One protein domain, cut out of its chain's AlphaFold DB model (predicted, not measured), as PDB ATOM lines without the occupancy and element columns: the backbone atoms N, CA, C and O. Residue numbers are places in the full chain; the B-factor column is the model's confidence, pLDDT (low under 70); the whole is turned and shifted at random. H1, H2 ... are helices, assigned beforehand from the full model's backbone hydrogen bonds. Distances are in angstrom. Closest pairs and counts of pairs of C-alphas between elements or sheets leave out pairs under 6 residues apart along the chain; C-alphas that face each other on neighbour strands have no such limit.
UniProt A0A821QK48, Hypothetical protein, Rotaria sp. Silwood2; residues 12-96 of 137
ATOM      1  N   ALA A  12     -58.017 -19.390   2.066       57.53
ATOM      2  CA  ALA A  12     -56.950 -20.049   2.813       57.53
ATOM      3  C   ALA A  12     -56.014 -20.879   1.914       57.53
ATOM      4  O   ALA A  12     -54.796 -20.815   2.072       57.53
ATOM      5  N   SER A  13     -56.547 -21.611   0.930       60.78
ATOM      6  CA  SER A  13     -55.739 -22.408  -0.008       60.78
ATOM      7  C   SER A  13     -54.835 -21.537  -0.883       60.78
ATOM      8  O   SER A  13     -53.700 -21.915  -1.162       60.78
ATOM      9  N   THR A  14     -55.330 -20.371  -1.299       63.50
ATOM     10  CA  THR A  14     -54.593 -19.386  -2.112       63.50
ATOM     11  C   THR A  14     -53.417 -18.815  -1.309       63.50
ATOM     12  O   THR A  14     -52.277 -18.780  -1.777       63.50
ATOM     13  N   ILE A  15     -53.675 -18.462  -0.046       61.72
ATOM     14  CA  ILE A  15     -52.666 -17.922   0.871       61.72
ATOM     15  C   ILE A  15     -51.607 -18.979   1.237       61.72
ATOM     16  O   ILE A  15     -50.417 -18.662   1.282       61.72
ATOM     17  N   ILE A  16     -52.007 -20.235   1.468       59.16
ATOM     18  CA  ILE A  16     -51.086 -21.339   1.792       59.16
ATOM     19  C   ILE A  16     -50.115 -21.607   0.635       59.16
ATOM     20  O   ILE A  16     -48.910 -21.702   0.874       59.16
ATOM     21  N   CYS A  17     -50.608 -21.675  -0.607       59.06
ATOM     22  CA  CYS A  17     -49.758 -21.865  -1.787       59.06
ATOM     23  C   CYS A  17     -48.739 -20.725  -1.945       59.06
ATOM     24  O   CYS A  17     -47.549 -20.980  -2.146       59.06
ATOM     25  N   ALA A  18     -49.169 -19.474  -1.760       60.69
ATOM     26  CA  ALA A  18     -48.266 -18.327  -1.811       60.69
ATOM     27  C   ALA A  18     -47.201 -18.373  -0.701       60.69
ATOM     28  O   ALA A  18     -46.028 -18.113  -0.948       60.69
ATOM     29  N   ALA A  19     -47.590 -18.743   0.523       59.97
ATOM     30  CA  ALA A  19     -46.682 -18.850   1.663       59.97
ATOM     31  C   ALA A  19     -45.591 -19.920   1.491       59.97
ATOM     32  O   ALA A  19     -44.502 -19.759   2.053       59.97
ATOM     33  N   SER A  20     -45.879 -21.005   0.759       60.34
ATOM     34  CA  SER A  20     -44.918 -22.083   0.493       60.34
ATOM     35  C   SER A  20     -43.835 -21.710  -0.520       60.34
ATOM     36  O   SER A  20     -42.677 -22.029  -0.275       60.34
ATOM     37  N   GLU A  21     -44.163 -20.981  -1.592       61.28
ATOM     38  CA  GLU A  21     -43.170 -20.544  -2.595       61.28
ATOM     39  C   GLU A  21     -42.175 -19.508  -2.047       61.28
ATOM     40  O   GLU A  21     -41.075 -19.337  -2.564       61.28
ATOM     41  N   LEU A  22     -42.547 -18.816  -0.970       62.16
ATOM     42  CA  LEU A  22     -41.754 -17.760  -0.344       62.16
ATOM     43  C   LEU A  22     -40.601 -18.278   0.543       62.16
ATOM     44  O   LEU A  22     -39.940 -17.470   1.187       62.16
ATOM     45  N   GLN A  23     -40.359 -19.590   0.643       53.16
ATOM     46  CA  GLN A  23     -39.328 -20.137   1.543       53.16
ATOM     47  C   GLN A  23     -37.887 -20.060   0.993       53.16
ATOM     48  O   GLN A  23     -36.958 -20.166   1.788       53.16
ATOM     49  N   ASP A  24     -37.689 -19.808  -0.309       52.19
ATOM     50  CA  ASP A  24     -36.385 -19.982  -0.982       52.19
ATOM     51  C   ASP A  24     -35.587 -18.696  -1.297       52.19
ATOM     52  O   ASP A  24     -34.492 -18.772  -1.851       52.19
ATOM     53  N   GLU A  25     -36.053 -17.496  -0.925       55.97
ATOM     54  CA  GLU A  25     -35.314 -16.251  -1.209       55.97
ATOM     55  C   GLU A  25     -35.165 -15.347   0.029       55.97
ATOM     56  O   GLU A  25     -36.131 -15.034   0.722       55.97
ATOM     57  N   SER A  26     -33.949 -14.852   0.295       48.91
ATOM     58  CA  SER A  26     -33.541 -14.209   1.562       48.91
ATOM     59  C   SER A  26     -34.208 -12.862   1.918       48.91
ATOM     60  O   SER A  26     -33.933 -12.310   2.979       48.91
ATOM     61  N   GLY A  27     -35.136 -12.355   1.100       52.94
ATOM     62  CA  GLY A  27     -36.018 -11.216   1.414       52.94
ATOM     63  C   GLY A  27     -37.496 -11.592   1.610       52.94
ATOM     64  O   GLY A  27     -38.334 -10.716   1.807       52.94
ATOM     65  N   MET A  28     -37.836 -12.881   1.526       59.53
ATOM     66  CA  MET A  28     -39.214 -13.391   1.504       59.53
ATOM     67  C   MET A  28     -39.749 -13.815   2.873       59.53
ATOM     68  O   MET A  28     -40.944 -14.079   3.001       59.53
ATOM     69  N   ASN A  29     -38.907 -13.837   3.912       66.06
ATOM     70  CA  ASN A  29     -39.315 -14.247   5.261       66.06
ATOM     71  C   ASN A  29     -40.484 -13.412   5.792       66.06
ATOM     72  O   ASN A  29     -41.390 -13.952   6.423       66.06
ATOM     73  N   LEU A  30     -40.502 -12.112   5.487       68.38
ATOM     74  CA  LEU A  30     -41.537 -11.203   5.966       68.38
ATOM     75  C   LEU A  30     -42.842 -11.308   5.164       68.38
ATOM     76  O   LEU A  30     -43.928 -11.294   5.734       68.38
ATOM     77  N   ILE A  31     -42.753 -11.497   3.847       70.31
ATOM     78  CA  ILE A  31     -43.925 -11.725   2.986       70.31
ATOM     79  C   ILE A  31     -44.560 -13.073   3.340       70.31
ATOM     80  O   ILE A  31     -45.773 -13.167   3.514       70.31
ATOM     81  N   SER A  32     -43.727 -14.106   3.516       72.50
ATOM     82  CA  SER A  32     -44.159 -15.425   3.981       72.50
ATOM     83  C   SER A  32     -44.803 -15.313   5.356       72.50
ATOM     84  O   SER A  32     -45.846 -15.918   5.585       72.50
ATOM     85  N   TYR A  33     -44.234 -14.503   6.256       77.94
ATOM     86  CA  TYR A  33     -44.819 -14.223   7.564       77.94
ATOM     87  C   TYR A  33     -46.211 -13.599   7.441       77.94
ATOM     88  O   TYR A  33     -47.149 -14.150   8.004       77.94
ATOM     89  N   PHE A  34     -46.386 -12.521   6.670       78.12
ATOM     90  CA  PHE A  34     -47.693 -11.875   6.523       78.12
ATOM     91  C   PHE A  34     -48.731 -12.774   5.848       78.12
ATOM     92  O   PHE A  34     -49.878 -12.794   6.285       78.12
ATOM     93  N   MET A  35     -48.334 -13.566   4.849       77.19
ATOM     94  CA  MET A  35     -49.205 -14.580   4.248       77.19
ATOM     95  C   MET A  35     -49.618 -15.638   5.274       77.19
ATOM     96  O   MET A  35     -50.805 -15.895   5.468       77.19
ATOM     97  N   LYS A  36     -48.656 -16.227   5.991       79.50
ATOM     98  CA  LYS A  36     -48.934 -17.231   7.030       79.50
ATOM     99  C   LYS A  36     -49.801 -16.658   8.142       79.50
ATOM    100  O   LYS A  36     -50.703 -17.339   8.614       79.50
ATOM    101  N   GLU A  37     -49.557 -15.418   8.542       83.19
ATOM    102  CA  GLU A  37     -50.296 -14.745   9.601       83.19
ATOM    103  C   GLU A  37     -51.726 -14.401   9.163       83.19
ATOM    104  O   GLU A  37     -52.660 -14.641   9.930       83.19
ATOM    105  N   ALA A  38     -51.915 -13.942   7.918       83.38
ATOM    106  CA  ALA A  38     -53.230 -13.763   7.300       83.38
ATOM    107  C   ALA A  38     -54.008 -15.086   7.254       83.38
ATOM    108  O   ALA A  38     -55.166 -15.125   7.664       83.38
ATOM    109  N   CYS A  39     -53.358 -16.186   6.860       80.38
ATOM    110  CA  CYS A  39     -53.963 -17.518   6.884       80.38
ATOM    111  C   CYS A  39     -54.318 -17.962   8.308       80.38
ATOM    112  O   CYS A  39     -55.430 -18.416   8.563       80.38
ATOM    113  N   ARG A  40     -53.379 -17.829   9.251       82.56
ATOM    114  CA  ARG A  40     -53.527 -18.289  10.638       82.56
ATOM    115  C   ARG A  40     -54.657 -17.563  11.361       82.56
ATOM    116  O   ARG A  40     -55.357 -18.172  12.163       82.56
ATOM    117  N   LYS A  41     -54.810 -16.263  11.103       84.19
ATOM    118  CA  LYS A  41     -55.870 -15.427  11.683       84.19
ATOM    119  C   LYS A  41     -57.149 -15.407  10.848       84.19
ATOM    120  O   LYS A  41     -58.141 -14.857  11.317       84.19
ATOM    121  N   ASN A  42     -57.129 -15.997   9.651       79.75
ATOM    122  CA  ASN A  42     -58.174 -15.854   8.640       79.75
ATOM    123  C   ASN A  42     -58.538 -14.377   8.383       79.75
ATOM    124  O   ASN A  42     -59.707 -14.014   8.264       79.75
ATOM    125  N   ASP A  43     -57.522 -13.513   8.344       83.88
ATOM    126  CA  ASP A  43     -57.669 -12.063   8.227       83.88
ATOM    127  C   ASP A  43     -56.829 -11.547   7.060       83.88
ATOM    128  O   ASP A  43     -55.624 -11.301   7.180       83.88
ATOM    129  N   ALA A  44     -57.482 -11.362   5.914       82.75
ATOM    130  CA  ALA A  44     -56.821 -10.867   4.715       82.75
ATOM    131  C   ALA A  44     -56.350  -9.407   4.873       82.75
ATOM    132  O   ALA A  44     -55.419  -8.992   4.185       82.75
ATOM    133  N   SER A  45     -56.908  -8.622   5.809       82.88
ATOM    134  CA  SER A  45     -56.504  -7.218   6.008       82.88
ATOM    135  C   SER A  45     -55.042  -7.054   6.430       82.88
ATOM    136  O   SER A  45     -54.432  -6.019   6.153       82.88
ATOM    137  N   ILE A  46     -54.443  -8.112   6.979       85.12
ATOM    138  CA  ILE A  46     -53.010  -8.210   7.279       85.12
ATOM    139  C   ILE A  46     -52.161  -8.035   6.013       85.12
ATOM    140  O   ILE A  46     -51.083  -7.445   6.066       85.12
ATOM    141  N   LEU A  47     -52.660  -8.461   4.849       84.12
ATOM    142  CA  LEU A  47     -51.955  -8.271   3.584       84.12
ATOM    143  C   LEU A  47     -51.874  -6.791   3.201       84.12
ATOM    144  O   LEU A  47     -50.819  -6.355   2.747       84.12
ATOM    145  N   ILE A  48     -52.923  -5.994   3.444       84.06
ATOM    146  CA  ILE A  48     -52.861  -4.535   3.230       84.06
ATOM    147  C   ILE A  48     -51.831  -3.909   4.167       84.06
ATOM    148  O   ILE A  48     -51.044  -3.076   3.726       84.06
ATOM    149  N   GLN A  49     -51.804  -4.328   5.436       79.94
ATOM    150  CA  GLN A  49     -50.811  -3.831   6.389       79.94
ATOM    151  C   GLN A  49     -49.396  -4.102   5.881       79.94
ATOM    152  O   GLN A  49     -48.592  -3.176   5.855       79.94
ATOM    153  N   ALA A  50     -49.129  -5.312   5.381       79.00
ATOM    154  CA  ALA A  50     -47.854  -5.659   4.759       79.00
ATOM    155  C   ALA A  50     -47.505  -4.722   3.592       79.00
ATOM    156  O   ALA A  50     -46.390  -4.208   3.533       79.00
ATOM    157  N   TYR A  51     -48.470  -4.453   2.700       80.38
ATOM    158  CA  TYR A  51     -48.301  -3.543   1.560       80.38
ATOM    159  C   TYR A  51     -47.885  -2.131   1.983       80.38
ATOM    160  O   TYR A  51     -47.097  -1.490   1.294       80.38
ATOM    161  N   THR A  52     -48.416  -1.641   3.104       76.12
ATOM    162  CA  THR A  52     -48.205  -0.258   3.556       76.12
ATOM    163  C   THR A  52     -47.103  -0.083   4.600       76.12
ATOM    164  O   THR A  52     -46.573   1.016   4.719       76.12
ATOM    165  N   ALA A  53     -46.776  -1.121   5.375       67.81
ATOM    166  CA  ALA A  53     -45.832  -1.039   6.493       67.81
ATOM    167  C   ALA A  53     -44.369  -1.156   6.046       67.81
ATOM    168  O   ALA A  53     -43.489  -0.582   6.681       67.81
ATOM    169  N   GLU A  54     -44.109  -1.869   4.948       64.56
ATOM    170  CA  GLU A  54     -42.757  -2.216   4.510       64.56
ATOM    171  C   GLU A  54     -42.397  -1.492   3.210       64.56
ATOM    172  O   GLU A  54     -42.922  -1.794   2.132       64.56
ATOM    173  N   MET A  55     -41.468  -0.536   3.303       64.81
ATOM    174  CA  MET A  55     -41.090   0.352   2.196       64.81
ATOM    175  C   MET A  55     -40.555  -0.381   0.957       64.81
ATOM    176  O   MET A  55     -40.691   0.120  -0.158       64.81
ATOM    177  N   ASP A  56     -39.979  -1.570   1.116       73.06
ATOM    178  CA  ASP A  56     -39.436  -2.325  -0.017       73.06
ATOM    179  C   ASP A  56     -40.417  -3.355  -0.578       73.06
ATOM    180  O   ASP A  56     -40.326  -3.725  -1.753       73.06
ATOM    181  N   PHE A  57     -41.404  -3.776   0.216       78.31
ATOM    182  CA  PHE A  57     -42.349  -4.800  -0.212       78.31
ATOM    183  C   PHE A  57     -43.214  -4.313  -1.372       78.31
ATOM    184  O   PHE A  57     -43.263  -4.970  -2.413       78.31
ATOM    185  N   TYR A  58     -43.836  -3.135  -1.246       82.06
ATOM    186  CA  TYR A  58     -44.674  -2.596  -2.320       82.06
ATOM    187  C   TYR A  58     -43.860  -2.341  -3.598       82.06
ATOM    188  O   TYR A  58     -44.352  -2.586  -4.700       82.06
ATOM    189  N   ARG A  59     -42.602  -1.887  -3.469       82.88
ATOM    190  CA  ARG A  59     -41.708  -1.640  -4.612       82.88
ATOM    191  C   ARG A  59     -41.415  -2.936  -5.349       82.88
ATOM    192  O   ARG A  59     -41.565  -2.990  -6.568       82.88
ATOM    193  N   ARG A  60     -41.037  -3.982  -4.612       83.44
ATOM    194  CA  ARG A  60     -40.731  -5.297  -5.177       83.44
ATOM    195  C   ARG A  60     -41.964  -5.942  -5.801       83.44
ATOM    196  O   ARG A  60     -41.891  -6.407  -6.935       83.44
ATOM    197  N   LEU A  61     -43.091  -5.927  -5.095       85.25
ATOM    198  CA  LEU A  61     -44.358  -6.464  -5.583       85.25
ATOM    199  C   LEU A  61     -44.781  -5.779  -6.889       85.25
ATOM    200  O   LEU A  61     -45.036  -6.452  -7.884       85.25
ATOM    201  N   ASN A  62     -44.788  -4.445  -6.916       88.50
ATOM    202  CA  ASN A  62     -45.170  -3.693  -8.110       88.50
ATOM    203  C   ASN A  62     -44.188  -3.894  -9.267       88.50
ATOM    204  O   ASN A  62     -44.623  -3.960 -10.414       88.50
ATOM    205  N   HIS A  63     -42.891  -4.041  -8.989       88.12
ATOM    206  CA  HIS A  63     -41.901  -4.367 -10.012       88.12
ATOM    207  C   HIS A  63     -42.168  -5.737 -10.653       88.12
ATOM    208  O   HIS A  63     -42.193  -5.841 -11.876       88.12
ATOM    209  N   LEU A  64     -42.431  -6.768  -9.845       87.38
ATOM    210  CA  LEU A  64     -42.741  -8.118 -10.335       87.38
ATOM    211  C   LEU A  64     -44.059  -8.161 -11.117       87.38
ATOM    212  O   LEU A  64     -44.140  -8.807 -12.161       87.38
ATOM    213  N   LEU A  65     -45.082  -7.443 -10.648       88.44
ATOM    214  CA  LEU A  65     -46.361  -7.329 -11.347       88.44
ATOM    215  C   LEU A  65     -46.220  -6.603 -12.689       88.44
ATOM    216  O   LEU A  65     -46.797  -7.043 -13.681       88.44
ATOM    217  N   ALA A  66     -45.428  -5.528 -12.751       88.62
ATOM    218  CA  ALA A  66     -45.213  -4.757 -13.976       88.62
ATOM    219  C   ALA A  66     -44.577  -5.582 -15.109       88.62
ATOM    220  O   ALA A  66     -44.839  -5.311 -16.277       88.62
ATOM    221  N   GLN A  67     -43.790  -6.609 -14.772       87.50
ATOM    222  CA  GLN A  67     -43.154  -7.503 -15.743       87.50
ATOM    223  C   GLN A  67     -44.106  -8.546 -16.342       87.50
ATOM    224  O   GLN A  67     -43.748  -9.215 -17.313       87.50
ATOM    225  N   LEU A  68     -45.304  -8.726 -15.777       84.56
ATOM    226  CA  LEU A  68     -46.239  -9.720 -16.286       84.56
ATOM    227  C   LEU A  68     -46.815  -9.309 -17.651       84.56
ATOM    228  O   LEU A  68     -47.104  -8.135 -17.892       84.56
ATOM    229  N   PRO A  69     -47.086 -10.271 -18.547       81.56
ATOM    230  CA  PRO A  69     -47.760  -9.981 -19.803       81.56
ATOM    231  C   PRO A  69     -49.234  -9.610 -19.567       81.56
ATOM    232  O   PRO A  69     -50.001 -10.385 -18.997       81.56
ATOM    233  N   PHE A  70     -49.676  -8.469 -20.110       68.88
ATOM    234  CA  PHE A  70     -51.048  -7.944 -19.960       68.88
ATOM    235  C   PHE A  70     -52.173  -8.884 -20.423       68.88
ATOM    236  O   PHE A  70     -53.320  -8.737 -20.010       68.88
ATOM    237  N   ARG A  71     -51.895  -9.804 -21.356       63.94
ATOM    238  CA  ARG A  71     -52.951 -10.514 -22.103       63.94
ATOM    239  C   ARG A  71     -53.132 -11.976 -21.719       63.94
ATOM    240  O   ARG A  71     -54.177 -12.541 -22.044       63.94
ATOM    241  N   LYS A  72     -52.143 -12.619 -21.087       70.00
ATOM    242  CA  LYS A  72     -52.228 -14.058 -20.810       70.00
ATOM    243  C   LYS A  72     -51.240 -14.505 -19.735       70.00
ATOM    244  O   LYS A  72     -50.084 -14.765 -20.041       70.00
ATOM    245  N   TYR A  73     -51.729 -14.670 -18.509       73.25
ATOM    246  CA  TYR A  73     -50.994 -15.417 -17.489       73.25
ATOM    247  C   TYR A  73     -50.945 -16.892 -17.876       73.25
ATOM    248  O   TYR A  73     -51.989 -17.526 -18.091       73.25
ATOM    249  N   THR A  74     -49.734 -17.424 -17.968       77.94
ATOM    250  CA  THR A  74     -49.480 -18.860 -18.044       77.94
ATOM    251  C   THR A  74     -49.881 -19.537 -16.727       77.94
ATOM    252  O   THR A  74     -50.158 -18.877 -15.725       77.94
ATOM    253  N   THR A  75     -49.951 -20.871 -16.708       74.62
ATOM    254  CA  THR A  75     -50.140 -21.612 -15.448       74.62
ATOM    255  C   THR A  75     -49.001 -21.327 -14.468       74.62
ATOM    256  O   THR A  75     -49.244 -21.207 -13.276       74.62
ATOM    257  N   GLU A  76     -47.783 -21.155 -14.982       75.81
ATOM    258  CA  GLU A  76     -46.612 -20.800 -14.185       75.81
ATOM    259  C   GLU A  76     -46.761 -19.412 -13.552       75.81
ATOM    260  O   GLU A  76     -46.599 -19.279 -12.343       75.81
ATOM    261  N   ASP A  77     -47.174 -18.401 -14.326       78.06
ATOM    262  CA  ASP A  77     -47.419 -17.047 -13.804       78.06
ATOM    263  C   ASP A  77     -48.451 -17.053 -12.679       78.06
ATOM    264  O   ASP A  77     -48.308 -16.330 -11.698       78.06
ATOM    265  N   ARG A  78     -49.494 -17.881 -12.811       74.56
ATOM    266  CA  ARG A  78     -50.544 -17.990 -11.793       74.56
ATOM    267  C   ARG A  78     -50.025 -18.542 -10.483       74.56
ATOM    268  O   ARG A  78     -50.574 -18.167  -9.461       74.56
ATOM    269  N   ASN A  79     -49.036 -19.425 -10.504       73.88
ATOM    270  CA  ASN A  79     -48.537 -20.025  -9.273       73.88
ATOM    271  C   ASN A  79     -47.700 -19.032  -8.463       73.88
ATOM    272  O   ASN A  79     -47.786 -19.059  -7.243       73.88
ATOM    273  N   ARG A  80     -47.052 -18.062  -9.128       80.62
ATOM    274  CA  ARG A  80     -46.189 -17.066  -8.483       80.62
ATOM    275  C   ARG A  80     -46.875 -16.363  -7.310       80.62
ATOM    276  O   ARG A  80     -47.940 -15.755  -7.465       80.62
ATOM    277  N   TRP A  81     -46.196 -16.340  -6.164       79.44
ATOM    278  CA  TRP A  81     -46.681 -15.733  -4.916       79.44
ATOM    279  C   TRP A  81     -47.305 -14.335  -5.073       79.44
ATOM    280  O   TRP A  81     -48.280 -14.022  -4.394       79.44
ATOM    281  N   TYR A  82     -46.775 -13.479  -5.952       81.69
ATOM    282  CA  TYR A  82     -47.261 -12.107  -6.119       81.69
ATOM    283  C   TYR A  82     -48.565 -12.030  -6.921       81.69
ATOM    284  O   TYR A  82     -49.368 -11.127  -6.697       81.69
ATOM    285  N   VAL A  83     -48.820 -12.999  -7.802       82.56
ATOM    286  CA  VAL A  83     -50.118 -13.157  -8.470       82.56
ATOM    287  C   VAL A  83     -51.141 -13.708  -7.485       82.56
ATOM    288  O   VAL A  83     -52.262 -13.206  -7.423       82.56
ATOM    289  N   GLN A  84     -50.743 -14.672  -6.656       78.62
ATOM    290  CA  GLN A  84     -51.579 -15.211  -5.578       78.62
ATOM    291  C   GLN A  84     -51.911 -14.149  -4.515       78.62
ATOM    292  O   GLN A  84     -53.039 -14.085  -4.028       78.62
ATOM    293  N   TYR A  85     -50.963 -13.258  -4.210       81.88
ATOM    294  CA  TYR A  85     -51.173 -12.101  -3.338       81.88
ATOM    295  C   TYR A  85     -52.268 -11.179  -3.883       81.88
ATOM    296  O   TYR A  85     -53.221 -10.870  -3.169       81.88
ATOM    297  N   VAL A  86     -52.182 -10.793  -5.161       84.19
ATOM    298  CA  VAL A  86     -53.216  -9.973  -5.814       84.19
ATOM    299  C   VAL A  86     -54.556 -10.702  -5.849       84.19
ATOM    300  O   VAL A  86     -55.573 -10.107  -5.505       84.19
ATOM    301  N   ALA A  87     -54.562 -11.985  -6.220       81.25
ATOM    302  CA  ALA A  87     -55.779 -12.786  -6.293       81.25
ATOM    303  C   ALA A  87     -56.492 -12.848  -4.936       81.25
ATOM    304  O   ALA A  87     -57.703 -12.670  -4.888       81.25
ATOM    305  N   THR A  88     -55.743 -13.014  -3.843       79.00
ATOM    306  CA  THR A  88     -56.297 -13.009  -2.479       79.00
ATOM    307  C   THR A  88     -56.952 -11.668  -2.144       79.00
ATOM    308  O   THR A  88     -58.031 -11.634  -1.554       79.00
ATOM    309  N   ILE A  89     -56.326 -10.551  -2.529       82.81
ATOM    310  CA  ILE A  89     -56.889  -9.216  -2.289       82.81
ATOM    311  C   ILE A  89     -58.150  -8.968  -3.124       82.81
ATOM    312  O   ILE A  89     -59.120  -8.414  -2.613       82.81
ATOM    313  N   ASP A  90     -58.149  -9.380  -4.391       82.19
ATOM    314  CA  ASP A  90     -59.264  -9.148  -5.316       82.19
ATOM    315  C   ASP A  90     -60.506  -9.986  -4.966       82.19
ATOM    316  O   ASP A  90     -61.638  -9.502  -5.053       82.19
ATOM    317  N   THR A  91     -60.312 -11.235  -4.532       81.19
ATOM    318  CA  THR A  91     -61.425 -12.150  -4.241       81.19
ATOM    319  C   THR A  91     -61.940 -12.057  -2.813       81.19
ATOM    320  O   THR A  91     -63.102 -12.404  -2.582       81.19
ATOM    321  N   SER A  92     -61.131 -11.578  -1.859       82.62
ATOM    322  CA  SER A  92     -61.535 -11.628  -0.457       82.62
ATOM    323  C   SER A  92     -62.639 -10.631  -0.123       82.62
ATOM    324  O   SER A  92     -62.515  -9.406  -0.248       82.62
ATOM    325  N   SER A  93     -63.742 -11.173   0.392       84.69
ATOM    326  CA  SER A  93     -64.899 -10.384   0.829       84.69
ATOM    327  C   SER A  93     -64.568  -9.430   1.986       84.69
ATOM    328  O   SER A  93     -65.231  -8.401   2.153       84.69
ATOM    329  N   GLN A  94     -63.498  -9.711   2.739       85.44
ATOM    330  CA  GLN A  94     -63.047  -8.907   3.878       85.44
ATOM    331  C   GLN A  94     -62.651  -7.481   3.478       85.44
ATOM    332  O   GLN A  94     -62.707  -6.568   4.309       85.44
ATOM    333  N   PHE A  95     -62.304  -7.265   2.205       83.56
ATOM    334  CA  PHE A  95     -61.936  -5.950   1.692       83.56
ATOM    335  C   PHE A  95     -63.119  -5.098   1.237       83.56
ATOM    336  O   PHE A  95     -62.943  -3.915   0.939       83.56
ATOM    337  N   ALA A  96     -64.342  -5.640   1.241       85.06
ATOM    338  CA  ALA A  96     -65.537  -4.886   0.866       85.06
ATOM    339  C   ALA A  96     -65.698  -3.596   1.693       85.06
ATOM    340  O   ALA A  96     -66.097  -2.567   1.150       85.06
TER     341      ALA A  96
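This is residues 12 to 96 of the 137 residues of the protein "Hypothetical protein" of Rotaria sp. Silwood2 (UniProt A0A821QK48). A helical hairpin of H1 and H2, with H3 folded back along H2 and H6 along H1, makes the body; H6 is nearest its middle, and H4 crosses H6. H4, residues 67 to 74 and H5 form an open loop, and the short H7 follows the end of H6. The 85 printed residues hold seven named helices, H1 to H7 in chain order, and no named strand: all helix. The whole is compact and rounded, radius of gyration of the C-alphas 12.2 A, spans 33 by 29 by 22 A.

H1, residues 12 to 21, and H2, residues 29 to 41, form a hairpin at a shallow tilt of 19 degrees; their closest C-alphas, Ala 19 and Ser 32, are 4.8 A apart. H2 and H3, residues 45 to 53, form another at 27 degrees, closest C-alphas Ala 38 and Ile 46, 5.6 A. H4, residues 57 to 66, touches H3 only at the corner, C-alphas Tyr 51 and Tyr 58, 5.4 A. H5, residues 75 to 79, is apart from H4. H6, residues 81 to 91, touches H1 at 15 degrees, opposite ways, closest C-alphas Ala 18 and Trp 81, 4.3 A. H6 touches H4 about perpendicular, 88 degrees, closest C-alphas Leu 61 and Tyr 82, 6.4 A. H7, residues 93 to 96, is close to H6 but not clearly touching. In H1 to H6 every O i to N i+4 pair is within hydrogen-bond range; H7 is too short for one.

H1 begins at C-alpha 12 (-56.950, -20.049, 2.813). H2 spans 17.8 A, H6 15.2 A and H1 14.8 A. H7 ends at C-alpha 96 (-65.537, -4.886, 0.866).

The C-alphas farthest apart, Lys 41 and Arg 71, are 34.3 A apart. The printed part has no cut and no long link. pLDDT is under 70 at residues 12 to 30, 53 to 55 and 70 to 71.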